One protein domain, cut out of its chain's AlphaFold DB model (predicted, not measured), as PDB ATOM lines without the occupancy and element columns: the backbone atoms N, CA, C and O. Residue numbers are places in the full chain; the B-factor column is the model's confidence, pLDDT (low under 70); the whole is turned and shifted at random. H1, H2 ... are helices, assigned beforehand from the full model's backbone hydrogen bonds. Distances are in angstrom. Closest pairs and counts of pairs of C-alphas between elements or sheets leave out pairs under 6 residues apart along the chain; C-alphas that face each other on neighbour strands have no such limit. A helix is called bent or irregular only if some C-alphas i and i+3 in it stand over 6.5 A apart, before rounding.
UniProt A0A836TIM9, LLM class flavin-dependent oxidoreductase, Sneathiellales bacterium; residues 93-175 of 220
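Overview. This is residues 93 to 175 of the 220 residues of the protein "LLM class flavin-dependent oxidoreductase" of Sneathiellales bacterium (UniProt A0A836TIM9). One long, kinked helix, H1, is the spine of this domain; H2 crosses its later half nearly at right angles, and the short H4 packs steeply on it nearer its beginning. The short H3 packs on the last part of H2, and two long loops, residues 116 to 126 and 151 to 167, link the helices. The 83 printed residues hold four named helices, in the order H1, H2, H3, H4, and no named strand; the class is all helix, mostly crossed. The whole is compact, with a radius of gyration of the C-alphas of 12.0 A, and spans 34 by 25 by 19 A.

Arrangement. Begin with H1, residues 93 to 115, which has a kink of 46 degrees near residue 100. With residues 106 to 110 alone it touches H2, residues 127 to 139, about perpendicular at 74 degrees; the closest C-alphas, of Val 110 and Arg 134, are 6.1 A apart. H2, with residues 137 to 138 alone, touches H3, residues 143 to 150, at a steep tilt of 53 degrees, opposite ways; look at the closest C-alphas, of Tyr 137 and Leu 150, 6.5 A apart. H1 and H3 are close but not clearly touching, their closest C-alphas, of His 107 and Leu 150, 6.6 A apart. Last, H4, residues 168 to 174, touches H1 at a steep tilt of 56 degrees, the same way, closest at the C-alphas of Val 102 and Leu 174, 6.1 A apart. H4 is apart from H2 and H3. Every O i to N i+4 pair is within hydrogen-bond range in H4, against 14 of 19 in H1, 8 of 9 in H2 and 1 of 4 in H3, where 2 of 5 O i to N i+3 pairs are.

Along the chain. Find C-alpha 93 at (54.071, -26.918, -4.375); from there H1 runs 31.4 A to C-alpha 115, irregular where C-alphas 110 and 113 are 7.8 A apart. H2 measures 18.5 A, H3 11.2 A, irregular with C-alphas 144 and 147 8.0 A apart, and H4 9.9 A, ending at C-alpha 174, (49.237, -17.943, -17.147).

Size, cuts and confidence. The two C-alphas farthest apart, of Asp 123 and Pro 142, are 34.7 A apart. The links H1 to H2 and H3 to H4 are long, that from H2 to H3 tight. The printed part has no cut; its mean pLDDT is 92.5, and no printed residue is under 70.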
ATOM      1  N   ARG A  93      54.955 -27.864  -5.064       96.69
ATOM      2  CA  ARG A  93      54.071 -26.918  -4.375       96.69
ATOM      3  C   ARG A  93      53.475 -25.887  -5.331       96.69
ATOM      4  O   ARG A  93      52.260 -25.718  -5.348       96.69
ATOM      5  N   ALA A  94      54.298 -25.246  -6.163       97.88
ATOM      6  CA  ALA A  94      53.807 -24.285  -7.147       97.88
ATOM      7  C   ALA A  94      52.830 -24.937  -8.139       97.88
ATOM      8  O   ALA A  94      51.793 -24.356  -8.448       97.88
ATOM      9  N   LYS A  95      53.088 -26.179  -8.572       97.75
ATOM     10  CA  LYS A  95      52.137 -26.949  -9.388       97.75
ATOM     11  C   LYS A  95      50.833 -27.244  -8.654       97.75
ATOM     12  O   LYS A  95      49.774 -27.083  -9.255       97.75
ATOM     13  N   ALA A  96      50.890 -27.644  -7.385       96.75
ATOM     14  CA  ALA A  96      49.692 -27.914  -6.597       96.75
ATOM     15  C   ALA A  96      48.827 -26.654  -6.422       96.75
ATOM     16  O   ALA A  96      47.616 -26.719  -6.606       96.75
ATOM     17  N   GLN A  97      49.447 -25.505  -6.138       97.69
ATOM     18  CA  GLN A  97      48.732 -24.249  -5.900       97.69
ATOM     19  C   GLN A  97      48.285 -23.545  -7.186       97.69
ATOM     20  O   GLN A  97      47.190 -23.006  -7.217       97.69
ATOM     21  N   ALA A  98      49.104 -23.531  -8.244       98.06
ATOM     22  CA  ALA A  98      48.866 -22.726  -9.448       98.06
ATOM     23  C   ALA A  98      48.457 -23.543 -10.687       98.06
ATOM     24  O   ALA A  98      47.786 -23.032 -11.586       98.06
ATOM     25  N   GLY A  99      48.820 -24.826 -10.741       97.50
ATOM     26  CA  GLY A  99      48.534 -25.720 -11.866       97.50
ATOM     27  C   GLY A  99      47.056 -25.811 -12.268       97.50
ATOM     28  O   GLY A  99      46.788 -25.810 -13.471       97.50
ATOM     29  N   PRO A 100      46.079 -25.804 -11.335       97.38
ATOM     30  CA  PRO A 100      44.660 -25.818 -11.697       97.38
ATOM     31  C   PRO A 100      44.219 -24.632 -12.571       97.38
ATOM     32  O   PRO A 100      43.341 -24.799 -13.419       97.38
ATOM     33  N   ALA A 101      44.835 -23.450 -12.423       96.69
ATOM     34  CA  ALA A 101      44.571 -22.312 -13.310       96.69
ATOM     35  C   ALA A 101      45.174 -22.506 -14.704       96.69
ATOM     36  O   ALA A 101      44.540 -22.163 -15.698       96.69
ATOM     37  N   VAL A 102      46.357 -23.117 -14.805       96.88
ATOM     38  CA  VAL A 102      46.923 -23.479 -16.111       96.88
ATOM     39  C   VAL A 102      46.024 -24.497 -16.819       96.88
ATOM     40  O   VAL A 102      45.693 -24.311 -17.988       96.88
ATOM     41  N   ALA A 103      45.568 -25.535 -16.109       96.00
ATOM     42  CA  ALA A 103      44.650 -26.533 -16.654       96.00
ATOM     43  C   ALA A 103      43.342 -25.891 -17.148       96.00
ATOM     44  O   ALA A 103      42.944 -26.140 -18.282       96.00
ATOM     45  N   MET A 104      42.744 -24.990 -16.356       94.81
ATOM     46  CA  MET A 104      41.572 -24.187 -16.741       94.81
ATOM     47  C   MET A 104      41.775 -23.466 -18.084       94.81
ATOM     48  O   MET A 104      40.897 -23.477 -18.948       94.81
ATOM     49  N   ILE A 105      42.937 -22.841 -18.275       94.44
ATOM     50  CA  ILE A 105      43.253 -22.095 -19.498       94.44
ATOM     51  C   ILE A 105      43.424 -23.048 -20.682       94.44
ATOM     52  O   ILE A 105      42.884 -22.791 -21.759       94.44
ATOM     53  N   ILE A 106      44.090 -24.190 -20.482       94.12
ATOM     54  CA  ILE A 106      44.211 -25.225 -21.515       94.12
ATOM     55  C   ILE A 106      42.833 -25.801 -21.882       94.12
ATOM     56  O   ILE A 106      42.585 -26.040 -23.066       94.12
ATOM     57  N   HIS A 107      41.909 -25.970 -20.922       94.06
ATOM     58  CA  HIS A 107      40.527 -26.387 -21.207       94.06
ATOM     59  C   HIS A 107      39.870 -25.432 -22.206       94.06
ATOM     60  O   HIS A 107      39.334 -25.878 -23.222       94.06
ATOM     61  N   ASN A 108      39.979 -24.119 -21.966       93.06
ATOM     62  CA  ASN A 108      39.465 -23.125 -22.901       93.06
ATOM     63  C   ASN A 108      40.182 -23.184 -24.251       93.06
ATOM     64  O   ASN A 108      39.507 -23.176 -25.275       93.06
ATOM     65  N   MET A 109      41.511 -23.315 -24.281       92.25
ATOM     66  CA  MET A 109      42.257 -23.410 -25.540       92.25
ATOM     67  C   MET A 109      41.841 -24.620 -26.386       92.25
ATOM     68  O   MET A 109      41.774 -24.539 -27.611       92.25
ATOM     69  N   VAL A 110      41.509 -25.739 -25.745       92.19
ATOM     70  CA  VAL A 110      41.031 -26.948 -26.421       92.19
ATOM     71  C   VAL A 110      39.616 -26.773 -26.984       92.19
ATOM     72  O   VAL A 110      39.332 -27.284 -28.070       92.19
ATOM     73  N   GLU A 111      38.742 -26.044 -26.288       91.38
ATOM     74  CA  GLU A 111      37.346 -25.822 -26.684       91.38
ATOM     75  C   GLU A 111      37.097 -24.492 -27.424       91.38
ATOM     76  O   GLU A 111      35.972 -24.258 -27.875       91.38
ATOM     77  N   MET A 112      38.109 -23.629 -27.602       88.94
ATOM     78  CA  MET A 112      37.926 -22.230 -28.031       88.94
ATOM     79  C   MET A 112      37.159 -22.095 -29.352       88.94
ATOM     80  O   MET A 112      36.322 -21.205 -29.503       88.94
ATOM     81  N   SER A 113      37.381 -23.016 -30.298       84.69
ATOM     82  CA  SER A 113      36.720 -23.006 -31.608       84.69
ATOM     83  C   SER A 113      35.226 -23.330 -31.524       84.69
ATOM     84  O   SER A 113      34.468 -22.967 -32.419       84.69
ATOM     85  N   GLU A 114      34.806 -24.040 -30.475       85.44
ATOM     86  CA  GLU A 114      33.427 -24.486 -30.250       85.44
ATOM     87  C   GLU A 114      32.692 -23.596 -29.229       85.44
ATOM     88  O   GLU A 114      31.476 -23.418 -29.327       85.44
ATOM     89  N   ARG A 115      33.409 -23.050 -28.235       84.88
ATOM     90  CA  ARG A 115      32.833 -22.386 -27.049       84.88
ATOM     91  C   ARG A 115      33.205 -20.911 -26.900       84.88
ATOM     92  O   ARG A 115      32.573 -20.216 -26.106       84.88
ATOM     93  N   GLY A 116      34.149 -20.425 -27.700       84.75
ATOM     94  CA  GLY A 116      34.655 -19.060 -27.638       84.75
ATOM     95  C   GLY A 116      35.933 -18.930 -26.812       84.75
ATOM     96  O   GLY A 116      36.294 -19.799 -26.019       84.75
ATOM     97  N   ASP A 117      36.616 -17.818 -27.034       85.56
ATOM     98  CA  ASP A 117      37.896 -17.471 -26.429       85.56
ATOM     99  C   ASP A 117      37.684 -16.660 -25.138       85.56
ATOM    100  O   ASP A 117      36.868 -15.732 -25.112       85.56
ATOM    101  N   LEU A 118      38.407 -17.009 -24.068       83.19
ATOM    102  CA  LEU A 118      38.437 -16.230 -22.826       83.19
ATOM    103  C   LEU A 118      39.212 -14.911 -22.964       83.19
ATOM    104  O   LEU A 118      39.103 -14.059 -22.083       83.19
ATOM    105  N   GLY A 119      39.962 -14.723 -24.053       82.31
ATOM    106  CA  GLY A 119      40.772 -13.533 -24.303       82.31
ATOM    107  C   GLY A 119      42.068 -13.508 -23.494       82.31
ATOM    108  O   GLY A 119      42.656 -12.445 -23.312       82.31
ATOM    109  N   ILE A 120      42.507 -14.663 -22.987       82.00
ATOM    110  CA  ILE A 120      43.759 -14.792 -22.240       82.00
ATOM    111  C   ILE A 120      44.906 -14.872 -23.244       82.00
ATOM    112  O   ILE A 120      45.021 -15.832 -24.003       82.00
ATOM    113  N   THR A 121      45.766 -13.858 -23.235       74.56
ATOM    114  CA  THR A 121      46.922 -13.755 -24.130       74.56
ATOM    115  C   THR A 121      48.223 -14.007 -23.380       74.56
ATOM    116  O   THR A 121      48.390 -13.544 -22.253       74.56
ATOM    117  N   THR A 122      49.165 -14.673 -24.038       80.44
ATOM    118  CA  THR A 122      50.530 -14.919 -23.560       80.44
ATOM    119  C   THR A 122      51.500 -14.752 -24.730       80.44
ATOM    120  O   THR A 122      51.124 -15.004 -25.876       80.44
ATOM    121  N   ASP A 123      52.732 -14.332 -24.446       80.69
ATOM    122  CA  ASP A 123      53.795 -14.219 -25.455       80.69
ATOM    123  C   ASP A 123      54.385 -15.590 -25.828       80.69
ATOM    124  O   ASP A 123      54.980 -15.745 -26.896       80.69
ATOM    125  N   ASN A 124      54.218 -16.589 -24.957       85.75
ATOM    126  CA  ASN A 124      54.742 -17.934 -25.163       85.75
ATOM    127  C   ASN A 124      53.762 -18.831 -25.927       85.75
ATOM    128  O   ASN A 124      52.563 -18.864 -25.647       85.75
ATOM    129  N   ASP A 125      54.301 -19.610 -26.866       87.50
ATOM    130  CA  ASP A 125      53.547 -20.626 -27.598       87.50
ATOM    131  C   ASP A 125      53.469 -21.924 -26.784       87.50
ATOM    132  O   ASP A 125      54.467 -22.610 -26.557       87.50
ATOM    133  N   PHE A 126      52.255 -22.274 -26.360       89.75
ATOM    134  CA  PHE A 126      51.958 -23.503 -25.625       89.75
ATOM    135  C   PHE A 126      51.292 -24.578 -26.501       89.75
ATOM    136  O   PHE A 126      50.720 -25.542 -25.982       89.75
ATOM    137  N   GLY A 127      51.372 -24.449 -27.829       90.06
ATOM    138  CA  GLY A 127      50.691 -25.306 -28.797       90.06
ATOM    139  C   GLY A 127      50.984 -26.801 -28.645       90.06
ATOM    140  O   GLY A 127      50.075 -27.612 -28.810       90.06
ATOM    141  N   GLU A 128      52.206 -27.191 -28.268       91.38
ATOM    142  CA  GLU A 128      52.546 -28.605 -28.041       91.38
ATOM    143  C   GLU A 128      51.778 -29.200 -26.853       91.38
ATOM    144  O   GLU A 128      51.203 -30.287 -26.960       91.38
ATOM    145  N   ALA A 129      51.710 -28.477 -25.737       91.69
ATOM    146  CA  ALA A 129      50.980 -28.918 -24.556       91.69
ATOM    147  C   ALA A 129      49.466 -28.894 -24.778       91.69
ATOM    148  O   ALA A 129      48.777 -29.824 -24.364       91.69
ATOM    149  N   VAL A 130      48.945 -27.899 -25.503       92.81
ATOM    150  CA  VAL A 130      47.534 -27.869 -25.921       92.81
ATOM    151  C   VAL A 130      47.221 -29.058 -26.833       92.81
ATOM    152  O   VAL A 130      46.222 -29.746 -26.629       92.81
ATOM    153  N   ALA A 131      48.092 -29.370 -27.798       93.88
ATOM    154  CA  ALA A 131      47.949 -30.543 -28.657       93.88
ATOM    155  C   ALA A 131      48.055 -31.856 -27.865       93.88
ATOM    156  O   ALA A 131      47.379 -32.833 -28.194       93.88
ATOM    157  N   ALA A 132      48.878 -31.896 -26.815       93.62
ATOM    158  CA  ALA A 132      48.958 -33.032 -25.909       93.62
ATOM    159  C   ALA A 132      47.679 -33.213 -25.097       93.62
ATOM    160  O   ALA A 132      47.125 -34.312 -25.086       93.62
ATOM    161  N   TYR A 133      47.163 -32.130 -24.521       94.12
ATOM    162  CA  TYR A 133      45.900 -32.139 -23.801       94.12
ATOM    163  C   TYR A 133      44.741 -32.548 -24.717       94.12
ATOM    164  O   TYR A 133      43.886 -33.348 -24.332       94.12
ATOM    165  N   ARG A 134      44.725 -32.062 -25.964       94.00
ATOM    166  CA  ARG A 134      43.689 -32.387 -26.954       94.00
ATOM    167  C   ARG A 134      43.537 -33.896 -27.156       94.00
ATOM    168  O   ARG A 134      42.415 -34.366 -27.313       94.00
ATOM    169  N   ARG A 135      44.630 -34.666 -27.072       93.69
ATOM    170  CA  ARG A 135      44.573 -36.137 -27.152       93.69
ATOM    171  C   ARG A 135      43.785 -36.757 -25.999       93.69
ATOM    172  O   ARG A 135      43.045 -37.704 -26.239       93.69
ATOM    173  N   PHE A 136      43.899 -36.221 -24.781       91.62
ATOM    174  CA  PHE A 136      43.063 -36.644 -23.654       91.62
ATOM    175  C   PHE A 136      41.602 -36.277 -23.899       91.62
ATOM    176  O   PHE A 136      40.732 -37.145 -23.850       91.62
ATOM    177  N   TYR A 137      41.347 -35.019 -24.261       93.19
ATOM    178  CA  TYR A 137      40.000 -34.523 -24.540       93.19
ATOM    179  C   TYR A 137      39.249 -35.334 -25.604       93.19
ATOM    180  O   TYR A 137      38.087 -35.688 -25.407       93.19
ATOM    181  N   ASP A 138      39.914 -35.676 -26.709       93.94
ATOM    182  CA  ASP A 138      39.315 -36.447 -27.803       93.94
ATOM    183  C   ASP A 138      39.062 -37.924 -27.427       93.94
ATOM    184  O   ASP A 138      38.296 -38.608 -28.108       93.94
ATOM    185  N   SER A 139      39.680 -38.413 -26.343       94.25
ATOM    186  CA  SER A 139      39.488 -39.766 -25.799       94.25
ATOM    187  C   SER A 139      38.451 -39.860 -24.677       94.25
ATOM    188  O   SER A 139      38.106 -40.969 -24.266       94.25
ATOM    189  N   TYR A 140      37.958 -38.729 -24.163       94.81
ATOM    190  CA  TYR A 140      36.964 -38.721 -23.091       94.81
ATOM    191  C   TYR A 140      35.605 -39.241 -23.569       94.81
ATOM    192  O   TYR A 140      35.130 -38.909 -24.656       94.81
ATOM    193  N   GLU A 141      34.949 -40.008 -22.698       94.06
ATOM    194  CA  GLU A 141      33.621 -40.574 -22.924       94.06
ATOM    195  C   GLU A 141      32.657 -40.186 -21.778       94.06
ATOM    196  O   GLU A 141      33.096 -40.051 -20.632       94.06
ATOM    197  N   PRO A 142      31.348 -40.026 -22.059       95.31
ATOM    198  CA  PRO A 142      30.740 -40.134 -23.383       95.31
ATOM    199  C   PRO A 142      31.061 -38.904 -24.251       95.31
ATOM    200  O   PRO A 142      31.157 -37.789 -23.738       95.31
ATOM    201  N   LYS A 143      31.235 -39.084 -25.568       92.69
ATOM    202  CA  LYS A 143      31.647 -37.995 -26.489       92.69
ATOM    203  C   LYS A 143      30.796 -36.724 -26.413       92.69
ATOM    204  O   LYS A 143      31.323 -35.628 -26.584       92.69
ATOM    205  N   ASP A 144      29.496 -36.852 -26.171       92.75
ATOM    206  CA  ASP A 144      28.554 -35.735 -26.041       92.75
ATOM    207  C   ASP A 144      28.582 -35.062 -24.656       92.75
ATOM    208  O   ASP A 144      28.013 -33.982 -24.489       92.75
ATOM    209  N   ALA A 145      29.295 -35.648 -23.687       93.25
ATOM    210  CA  ALA A 145      29.535 -35.082 -22.362       93.25
ATOM    211  C   ALA A 145      31.019 -35.029 -21.953       93.25
ATOM    212  O   ALA A 145      31.324 -34.878 -20.769       93.25
ATOM    213  N   ARG A 146      31.954 -35.068 -22.914       94.06
ATOM    214  CA  ARG A 146      33.407 -34.938 -22.669       94.06
ATOM    215  C   ARG A 146      33.795 -33.694 -21.860       94.06
ATOM    216  O   ARG A 146      34.805 -33.712 -21.161       94.06
ATOM    217  N   TYR A 147      32.962 -32.646 -21.888       91.06
ATOM    218  CA  TYR A 147      33.132 -31.438 -21.077       91.06
ATOM    219  C   TYR A 147      33.119 -31.728 -19.566       91.06
ATOM    220  O   TYR A 147      33.770 -31.003 -18.822       91.06
ATOM    221  N   LEU A 148      32.439 -32.782 -19.099       94.44
ATOM    222  CA  LEU A 148      32.449 -33.176 -17.684       94.44
ATOM    223  C   LEU A 148      33.824 -33.700 -17.255       94.44
ATOM    224  O   LEU A 148      34.320 -33.329 -16.196       94.44
ATOM    225  N   ALA A 149      34.456 -34.529 -18.089       94.62
ATOM    226  CA  ALA A 149      35.805 -35.037 -17.836       94.62
ATOM    227  C   ALA A 149      36.868 -33.939 -18.001       94.62
ATOM    228  O   ALA A 149      37.828 -33.881 -17.229       94.62
ATOM    229  N   LEU A 150      36.670 -33.043 -18.975       94.12
ATOM    230  CA  LEU A 150      37.511 -31.865 -19.175       94.12
ATOM    231  C   LEU A 150      37.526 -30.981 -17.924       94.12
ATOM    232  O   LEU A 150      38.589 -30.742 -17.369       94.12
ATOM    233  N   HIS A 151      36.351 -30.571 -17.442       94.75
ATOM    234  CA  HIS A 151      36.211 -29.628 -16.328       94.75
ATOM    235  C   HIS A 151      36.297 -30.288 -14.940       94.75
ATOM    236  O   HIS A 151      36.101 -29.628 -13.919       94.75
ATOM    237  N   SER A 152      36.598 -31.587 -14.862       94.50
ATOM    238  CA  SER A 152      36.884 -32.233 -13.581       94.50
ATOM    239  C   SER A 152      38.157 -31.640 -12.977       94.50
ATOM    240  O   SER A 152      39.212 -31.689 -13.602       94.50
ATOM    241  N   GLY A 153      38.055 -31.102 -11.759       92.25
ATOM    242  CA  GLY A 153      39.166 -30.434 -11.068       92.25
ATOM    243  C   GLY A 153      39.370 -28.965 -11.448       92.25
ATOM    244  O   GLY A 153      40.306 -28.342 -10.959       92.25
ATOM    245  N   HIS A 154      38.492 -28.380 -12.270       94.88
ATOM    246  CA  HIS A 154      38.602 -26.996 -12.739       94.88
ATOM    247  C   HIS A 154      38.788 -26.004 -11.579       94.88
ATOM    248  O   HIS A 154      37.887 -25.817 -10.763       94.88
ATOM    249  N   LEU A 155      39.979 -25.395 -11.516       94.81
ATOM    250  CA  LEU A 155      40.447 -24.508 -10.442       94.81
ATOM    251  C   LEU A 155      40.498 -25.121  -9.021       94.81
ATOM    252  O   LEU A 155      40.739 -24.396  -8.058       94.81
ATOM    253  N   LEU A 156      40.292 -26.432  -8.866       94.75
ATOM    254  CA  LEU A 156      40.236 -27.113  -7.564       94.75
ATOM    255  C   LEU A 156      41.378 -28.094  -7.329       94.75
ATOM    256  O   LEU A 156      41.802 -28.239  -6.192       94.75
ATOM    257  N   PHE A 157      41.845 -28.792  -8.361       94.00
ATOM    258  CA  PHE A 157      42.999 -29.686  -8.286       94.00
ATOM    259  C   PHE A 157      43.497 -30.007  -9.693       94.00
ATOM    260  O   PHE A 157      42.757 -29.912 -10.669       94.00
ATOM    261  N   LEU A 158      44.758 -30.412  -9.795       92.62
ATOM    262  CA  LEU A 158      45.355 -30.853 -11.049       92.62
ATOM    263  C   LEU A 158      45.194 -32.369 -11.181       92.62
ATOM    264  O   LEU A 158      45.526 -33.103 -10.246       92.62
ATOM    265  N   LYS A 159      44.682 -32.860 -12.315       92.94
ATOM    266  CA  LYS A 159      44.589 -34.312 -12.518       92.94
ATOM    267  C   LYS A 159      45.992 -34.897 -12.758       92.94
ATOM    268  O   LYS A 159      46.805 -34.248 -13.422       92.94
ATOM    269  N   PRO A 160      46.291 -36.124 -12.288       92.75
ATOM    270  CA  PRO A 160      47.617 -36.727 -12.454       92.75
ATOM    271  C   PRO A 160      48.100 -36.798 -13.910       92.75
ATOM    272  O   PRO A 160      49.289 -36.663 -14.178       92.75
ATOM    273  N   GLU A 161      47.194 -36.990 -14.869       90.56
ATOM    274  CA  GLU A 161      47.516 -37.018 -16.298       90.56
ATOM    275  C   GLU A 161      47.820 -35.633 -16.898       90.56
ATOM    276  O   GLU A 161      48.476 -35.545 -17.937       90.56
ATOM    277  N   GLU A 162      47.372 -34.552 -16.252       92.19
ATOM    278  CA  GLU A 162      47.623 -33.169 -16.671       92.19
ATOM    279  C   GLU A 162      48.961 -32.653 -16.135       92.19
ATOM    280  O   GLU A 162      49.628 -31.875 -16.810       92.19
ATOM    281  N   GLU A 163      49.378 -33.102 -14.947       93.56
ATOM    282  CA  GLU A 163      50.580 -32.623 -14.251       93.56
ATOM    283  C   GLU A 163      51.867 -32.608 -15.104       93.56
ATOM    284  O   GLU A 163      52.604 -31.611 -15.040       93.56
ATOM    285  N   PRO A 164      52.154 -33.632 -15.938       93.44
ATOM    286  CA  PRO A 164      53.328 -33.624 -16.808       93.44
ATOM    287  C   PRO A 164      53.260 -32.574 -17.924       93.44
ATOM    288  O   PRO A 164      54.301 -32.213 -18.465       93.44
ATOM    289  N   LEU A 165      52.061 -32.097 -18.285       94.31
ATOM    290  CA  LEU A 165      51.869 -31.057 -19.300       94.31
ATOM    291  C   LEU A 165      52.062 -29.645 -18.737       94.31
ATOM    292  O   LEU A 165      52.332 -28.724 -19.502       94.31
ATOM    293  N   ILE A 166      51.919 -29.468 -17.419       95.62
ATOM    294  CA  ILE A 166      52.047 -28.163 -16.767       95.62
ATOM    295  C   ILE A 166      53.526 -27.839 -16.558       95.62
ATOM    296  O   ILE A 166      54.203 -28.455 -15.730       95.62
ATOM    297  N   THR A 167      54.028 -26.857 -17.305       96.12
ATOM    298  CA  THR A 167      55.422 -26.399 -17.231       96.12
ATOM    299  C   THR A 167      55.569 -25.160 -16.346       96.12
ATOM    300  O   THR A 167      54.603 -24.445 -16.072       96.12
ATOM    301  N   GLY A 168      56.803 -24.869 -15.922       96.94
ATOM    302  CA  GLY A 168      57.098 -23.662 -15.144       96.94
ATOM    303  C   GLY A 168      56.824 -22.376 -15.927       96.94
ATOM    304  O   GLY A 168      56.351 -21.403 -15.350       96.94
ATOM    305  N   ASP A 169      57.040 -22.390 -17.246       95.94
ATOM    306  CA  ASP A 169      56.722 -21.257 -18.120       95.94
ATOM    307  C   ASP A 169      55.220 -20.971 -18.144       95.94
ATOM    308  O   ASP A 169      54.804 -19.825 -17.997       95.94
ATOM    309  N   MET A 170      54.390 -22.013 -18.229       96.50
ATOM    310  CA  MET A 170      52.941 -21.839 -18.147       96.50
ATOM    311  C   MET A 170      52.505 -21.287 -16.800       96.50
ATOM    312  O   MET A 170      51.682 -20.380 -16.758       96.50
ATOM    313  N   ILE A 171      53.047 -21.808 -15.695       97.69
ATOM    314  CA  ILE A 171      52.704 -21.291 -14.367       97.69
ATOM    315  C   ILE A 171      53.112 -19.820 -14.261       97.69
ATOM    316  O   ILE A 171      52.321 -19.006 -13.789       97.69
ATOM    317  N   ARG A 172      54.299 -19.447 -14.741       96.25
ATOM    318  CA  ARG A 172      54.763 -18.056 -14.720       96.25
ATOM    319  C   ARG A 172      53.865 -17.114 -15.522       96.25
ATOM    320  O   ARG A 172      53.588 -16.017 -15.046       96.25
ATOM    321  N   ASP A 173      53.437 -17.521 -16.714       94.19
ATOM    322  CA  ASP A 173      52.809 -16.597 -17.665       94.19
ATOM    323  C   ASP A 173      51.275 -16.617 -17.607       94.19
ATOM    324  O   ASP A 173      50.620 -15.637 -17.965       94.19
ATOM    325  N   LEU A 174      50.686 -17.727 -17.156       95.31
ATOM    326  CA  LEU A 174      49.237 -17.943 -17.147       95.31
ATOM    327  C   LEU A 174      48.611 -17.858 -15.750       95.31
ATOM    328  O   LEU A 174      47.387 -17.957 -15.620       95.31
ATOM    329  N   THR A 175      49.411 -17.650 -14.705       97.25
ATOM    330  CA  THR A 175      48.937 -17.543 -13.318       97.25
ATOM    331  C   THR A 175      49.595 -16.366 -12.616       97.25
ATOM    332  O   THR A 175      50.640 -15.871 -13.034       97.25
TER     333      THR A 175